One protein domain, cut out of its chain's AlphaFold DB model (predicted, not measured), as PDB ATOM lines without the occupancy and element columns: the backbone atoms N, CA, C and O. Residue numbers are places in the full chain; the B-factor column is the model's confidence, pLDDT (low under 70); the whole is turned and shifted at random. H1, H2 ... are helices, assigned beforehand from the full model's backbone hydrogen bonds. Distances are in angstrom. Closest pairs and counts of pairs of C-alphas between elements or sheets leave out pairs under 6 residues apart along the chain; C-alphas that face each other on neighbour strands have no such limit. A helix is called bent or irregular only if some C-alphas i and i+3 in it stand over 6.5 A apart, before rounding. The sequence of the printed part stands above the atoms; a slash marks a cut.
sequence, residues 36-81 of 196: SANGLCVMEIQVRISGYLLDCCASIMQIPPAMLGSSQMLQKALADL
ATOM      1  N   SER A  36     130.378 160.822 101.418       75.94
ATOM      2  CA  SER A  36     129.238 159.960 101.759       75.94
ATOM      3  C   SER A  36     129.474 158.513 101.313       75.94
ATOM      4  O   SER A  36     129.248 157.597 102.094       75.94
ATOM      5  N   ALA A  37     130.028 158.313 100.114       75.75
ATOM      6  CA  ALA A  37     130.377 156.991  99.596       75.75
ATOM      7  C   ALA A  37     131.437 156.274 100.454       75.75
ATOM      8  O   ALA A  37     131.216 155.146 100.885       75.75
ATOM      9  N   ASN A  38     132.559 156.933 100.768       77.81
ATOM     10  CA  ASN A  38     133.602 156.310 101.590       77.81
ATOM     11  C   ASN A  38     133.130 156.089 103.035       77.81
ATOM     12  O   ASN A  38     133.516 155.109 103.661       77.81
ATOM     13  N   GLY A  39     132.287 156.985 103.558       78.62
ATOM     14  CA  GLY A  39     131.659 156.845 104.868       78.62
ATOM     15  C   GLY A  39     130.769 155.605 104.954       78.62
ATOM     16  O   GLY A  39     130.907 154.835 105.897       78.62
ATOM     17  N   LEU A  40     129.942 155.355 103.932       79.94
ATOM     18  CA  LEU A  40     129.121 154.142 103.840       79.94
ATOM     19  C   LEU A  40     129.974 152.871 103.818       79.94
ATOM     20  O   LEU A  40     129.686 151.942 104.565       79.94
ATOM     21  N   CYS A  41     131.057 152.846 103.033       80.81
ATOM     22  CA  CYS A  41     131.975 151.705 103.036       80.81
ATOM     23  C   CYS A  41     132.598 151.477 104.419       80.81
ATOM     24  O   CYS A  41     132.686 150.340 104.871       80.81
ATOM     25  N   VAL A  42     133.002 152.543 105.119       81.44
ATOM     26  CA  VAL A  42     133.521 152.435 106.490       81.44
ATOM     27  C   VAL A  42     132.460 151.880 107.440       81.44
ATOM     28  O   VAL A  42     132.773 150.976 108.209       81.44
ATOM     29  N   MET A  43     131.214 152.352 107.366       81.81
ATOM     30  CA  MET A  43     130.126 151.839 108.204       81.81
ATOM     31  C   MET A  43     129.831 150.363 107.927       81.81
ATOM     32  O   MET A  43     129.668 149.580 108.858       81.81
ATOM     33  N   GLU A  44     129.819 149.956 106.660       83.31
ATOM     34  CA  GLU A  44     129.613 148.561 106.280       83.31
ATOM     35  C   GLU A  44     130.743 147.660 106.801       83.31
ATOM     36  O   GLU A  44     130.488 146.590 107.356       83.31
ATOM     37  N   ILE A  45     131.995 148.114 106.691       82.12
ATOM     38  CA  ILE A  45     133.159 147.424 107.260       82.12
ATOM     39  C   ILE A  45     133.034 147.327 108.785       82.12
ATOM     40  O   ILE A  45     133.269 146.264 109.354       82.12
ATOM     41  N   GLN A  46     132.632 148.407 109.454       82.69
ATOM     42  CA  GLN A  46     132.465 148.438 110.906       82.69
ATOM     43  C   GLN A  46     131.371 147.490 111.381       82.69
ATOM     44  O   GLN A  46     131.610 146.737 112.318       82.69
ATOM     45  N   VAL A  47     130.212 147.452 110.719       79.62
ATOM     46  CA  VAL A  47     129.149 146.489 111.041       79.62
ATOM     47  C   VAL A  47     129.664 145.060 110.885       79.62
ATOM     48  O   VAL A  47     129.493 144.251 111.794       79.62
ATOM     49  N   ARG A  48     130.379 144.765 109.792       81.56
ATOM     50  CA  ARG A  48     130.944 143.430 109.531       81.56
ATOM     51  C   ARG A  48     131.995 143.006 110.560       81.56
ATOM     52  O   ARG A  48     132.058 141.832 110.906       81.56
ATOM     53  N   ILE A  49     132.823 143.937 111.035       85.12
ATOM     54  CA  ILE A  49     133.942 143.639 111.943       85.12
ATOM     55  C   ILE A  49     133.533 143.736 113.423       85.12
ATOM     56  O   ILE A  49     134.124 143.064 114.263       85.12
ATOM     57  N   SER A  50     132.518 144.535 113.759       81.12
ATOM     58  CA  SER A  50     132.122 144.811 115.149       81.12
ATOM     59  C   SER A  50     131.755 143.553 115.933       81.12
ATOM     60  O   SER A  50     132.242 143.389 117.048       81.12
ATOM     61  N   GLY A  51     130.973 142.646 115.341       78.19
ATOM     62  CA  GLY A  51     130.618 141.372 115.971       78.19
ATOM     63  C   GLY A  51     131.858 140.541 116.297       78.19
ATOM     64  O   GLY A  51     132.067 140.178 117.447       78.19
ATOM     65  N   TYR A  52     132.752 140.370 115.318       84.81
ATOM     66  CA  TYR A  52     134.010 139.646 115.511       84.81
ATOM     67  C   TYR A  52     134.883 140.261 116.614       84.81
ATOM     68  O   TYR A  52     135.420 139.543 117.452       84.81
ATOM     69  N   LEU A  53     135.016 141.591 116.651       82.31
ATOM     70  CA  LEU A  53     135.789 142.261 117.699       82.31
ATOM     71  C   LEU A  53     135.161 142.085 119.083       82.31
ATOM     72  O   LEU A  53     135.893 141.867 120.044       82.31
ATOM     73  N   LEU A  54     133.832 142.160 119.192       78.69
ATOM     74  CA  LEU A  54     133.126 141.903 120.448       78.69
ATOM     75  C   LEU A  54     133.330 140.457 120.906       78.69
ATOM     76  O   LEU A  54     133.636 140.242 122.076       78.69
ATOM     77  N   ASP A  55     133.264 139.495 119.987       78.06
ATOM     78  CA  ASP A  55     133.507 138.081 120.272       78.06
ATOM     79  C   ASP A  55     134.955 137.834 120.724       78.06
ATOM     80  O   ASP A  55     135.200 137.124 121.703       78.06
ATOM     81  N   CYS A  56     135.934 138.462 120.063       82.75
ATOM     82  CA  CYS A  56     137.337 138.406 120.469       82.75
ATOM     83  C   CYS A  56     137.550 139.014 121.857       82.75
ATOM     84  O   CYS A  56     138.179 138.392 122.710       82.75
ATOM     85  N   CYS A  57     137.014 140.210 122.104       80.00
ATOM     86  CA  CYS A  57     137.109 140.889 123.393       80.00
ATOM     87  C   CYS A  57     136.453 140.071 124.510       80.00
ATOM     88  O   CYS A  57     137.045 139.914 125.576       80.00
ATOM     89  N   ALA A  58     135.273 139.504 124.255       79.44
ATOM     90  CA  ALA A  58     134.587 138.629 125.195       79.44
ATOM     91  C   ALA A  58     135.395 137.359 125.474       79.44
ATOM     92  O   ALA A  58     135.500 136.949 126.624       79.44
ATOM     93  N   SER A  59     136.036 136.782 124.456       80.38
ATOM     94  CA  SER A  59     136.902 135.609 124.615       80.38
ATOM     95  C   SER A  59     138.155 135.921 125.441       80.38
ATOM     96  O   SER A  59     138.496 135.169 126.350       80.38
ATOM     97  N   ILE A  60     138.818 137.051 125.168       84.38
ATOM     98  CA  ILE A  60     140.028 137.494 125.883       84.38
ATOM     99  C   ILE A  60     139.713 137.800 127.350       84.38
ATOM    100  O   ILE A  60     140.445 137.384 128.244       84.38
ATOM    101  N   MET A  61     138.615 138.516 127.598       81.56
ATOM    102  CA  MET A  61     138.196 138.932 128.941       81.56
ATOM    103  C   MET A  61     137.319 137.894 129.653       81.56
ATOM    104  O   MET A  61     136.888 138.137 130.778       81.56
ATOM    105  N   GLN A  62     137.050 136.752 129.014       83.88
ATOM    106  CA  GLN A  62     136.186 135.680 129.520       83.88
ATOM    107  C   GLN A  62     134.780 136.173 129.917       83.88
ATOM    108  O   GLN A  62     134.188 135.709 130.891       83.88
ATOM    109  N   ILE A  63     134.236 137.132 129.162       77.06
ATOM    110  CA  ILE A  63     132.907 137.697 129.398       77.06
ATOM    111  C   ILE A  63     131.853 136.701 128.889       77.06
ATOM    112  O   ILE A  63     131.859 136.362 127.704       77.06
ATOM    113  N   PRO A  64     130.912 136.244 129.737       74.81
ATOM    114  CA  PRO A  64     129.851 135.342 129.307       74.81
ATOM    115  C   PRO A  64     128.956 135.992 128.239       74.81
ATOM    116  O   PRO A  64     128.599 137.162 128.385       74.81
ATOM    117  N   PRO A  65     128.474 135.249 127.226       67.06
ATOM    118  CA  PRO A  65     127.633 135.807 126.162       67.06
ATOM    119  C   PRO A  65     126.317 136.421 126.671       67.06
ATOM    120  O   PRO A  65     125.790 137.350 126.064       67.06
ATOM    121  N   ALA A  66     125.831 135.986 127.840       67.88
ATOM    122  CA  ALA A  66     124.680 136.583 128.522       67.88
ATOM    123  C   ALA A  66     124.892 138.055 128.944       67.88
ATOM    124  O   ALA A  66     123.918 138.766 129.172       67.88
ATOM    125  N   MET A  67     126.143 138.523 129.034       63.03
ATOM    126  CA  MET A  67     126.504 139.897 129.415       63.03
ATOM    127  C   MET A  67     126.605 140.858 128.214       63.03
ATOM    128  O   MET A  67     126.578 142.073 128.407       63.03
ATOM    129  N   LEU A  68     126.679 140.343 126.977       61.81
ATOM    130  CA  LEU A  68     126.851 141.146 125.751       61.81
ATOM    131  C   LEU A  68     125.553 141.821 125.262       61.81
ATOM    132  O   LEU A  68     125.614 142.782 124.502       61.81
ATOM    133  N   GLY A  69     124.376 141.358 125.703       58.12
ATOM    134  CA  GLY A  69     123.072 141.920 125.308       58.12
ATOM    135  C   GLY A  69     122.562 143.063 126.197       58.12
ATOM    136  O   GLY A  69     121.636 143.783 125.825       58.12
ATOM    137  N   SER A  70     123.148 143.253 127.380       58.31
ATOM    138  CA  SER A  70     122.717 144.251 128.365       58.31
ATOM    139  C   SER A  70     123.518 145.550 128.237       58.31
ATOM    140  O   SER A  70     124.558 145.722 128.875       58.31
ATOM    141  N   SER A  71     122.995 146.491 127.443       57.69
ATOM    142  CA  SER A  71     123.584 147.820 127.183       57.69
ATOM    143  C   SER A  71     123.998 148.579 128.461       57.69
ATOM    144  O   SER A  71     125.065 149.189 128.501       57.69
ATOM    145  N   GLN A  72     123.226 148.455 129.547       57.94
ATOM    146  CA  GLN A  72     123.530 149.075 130.845       57.94
ATOM    147  C   GLN A  72     124.764 148.493 131.553       57.94
ATOM    148  O   GLN A  72     125.478 149.221 132.239       57.94
ATOM    149  N   MET A  73     125.042 147.196 131.400       55.00
ATOM    150  CA  MET A  73     126.193 146.561 132.057       55.00
ATOM    151  C   MET A  73     127.480 146.727 131.248       55.00
ATOM    152  O   MET A  73     128.543 146.911 131.838       55.00
ATOM    153  N   LEU A  74     127.380 146.776 129.916       55.84
ATOM    154  CA  LEU A  74     128.493 147.165 129.044       55.84
ATOM    155  C   LEU A  74     128.936 148.613 129.294       55.84
ATOM    156  O   LEU A  74     130.132 148.870 129.373       55.84
ATOM    157  N   GLN A  75     127.999 149.549 129.495       59.97
ATOM    158  CA  GLN A  75     128.334 150.926 129.883       59.97
ATOM    159  C   GLN A  75     129.106 150.988 131.204       59.97
ATOM    160  O   GLN A  75     130.068 151.745 131.311       59.97
ATOM    161  N   LYS A  76     128.724 150.171 132.191       60.66
ATOM    162  CA  LYS A  76     129.428 150.089 133.475       60.66
ATOM    163  C   LYS A  76     130.836 149.500 133.324       60.66
ATOM    164  O   LYS A  76     131.784 150.077 133.835       60.66
ATOM    165  N   ALA A  77     130.987 148.413 132.565       57.97
ATOM    166  CA  ALA A  77     132.293 147.812 132.289       57.97
ATOM    167  C   ALA A  77     133.230 148.753 131.500       57.97
ATOM    168  O   ALA A  77     134.431 148.769 131.745       57.97
ATOM    169  N   LEU A  78     132.687 149.565 130.583       56.44
ATOM    170  CA  LEU A  78     133.437 150.600 129.860       56.44
ATOM    171  C   LEU A  78     133.797 151.806 130.744       56.44
ATOM    172  O   LEU A  78     134.829 152.426 130.511       56.44
ATOM    173  N   ALA A  79     132.973 152.135 131.742       61.69
ATOM    174  CA  ALA A  79     133.266 153.190 132.716       61.69
ATOM    175  C   ALA A  79     134.385 152.797 133.698       61.69
ATOM    176  O   ALA A  79     135.104 153.672 134.174       61.69
ATOM    177  N   ASP A  80     134.543 151.496 133.958       57.41
ATOM    178  CA  ASP A  80     135.603 150.933 134.806       57.41
ATOM    179  C   ASP A  80     136.926 150.702 134.048       57.41
ATOM    180  O   ASP A  80     137.952 150.405 134.668       57.41
ATOM    181  N   LEU A  81     136.947 150.855 132.715       53.88
ATOM    182  CA  LEU A  81     138.213 150.907 131.988       53.88
ATOM    183  C   LEU A  81     138.980 152.152 132.438       53.88
ATOM    184  O   LEU A  81     138.382 153.227 132.542       53.88
TER     185      LEU A  81
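What this domain is: This is residues 36 to 81 of the 196 residues of an uncharacterized protein of Penicillium nalgiovense (UniProt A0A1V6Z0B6). One long bent helix, H1, makes the length, and beyond its last residue the link turns aside to a short helix, H2, held off from it without contact. The printed part has 46 residues, with two named helices, H1 then H2, and no named strand; its class is all helix. It is loose, with a radius of gyration of the C-alphas of 13.2 A, and elongated, spanning 36 by 19 by 18 A.

Where its parts are: Find C-alpha 36 at (129.238, 159.960, 101.759), where H1, residues 36 to 61, begins. By its hydrogen bonds it was assigned as one helix, but it is bent: C-alphas 48 and 51 are 6.8 A apart. Arm H1a, residues 36 to 48, measures 18.3 A from first to last C-alpha; arm H1b, residues 51 to 61, measures 15.2 A. H2, residues 71 to 79, measures 12.4 A and ends at C-alpha 79, (133.266, 153.190, 132.716).

How they stand to each other: H1a and H1b stand at a steep tilt of 45 degrees. H2 is apart from both arms. In H1a, H1b and H2 every O i to N i+4 pair is within hydrogen-bond range.

The domain as a whole: The C-alphas farthest apart, Ser 36 and Gln 62, are 37.5 A apart. The printed part has no cut, and the link from H1 to H2 is short. Residues 65 to 81 are under 70 in pLDDT.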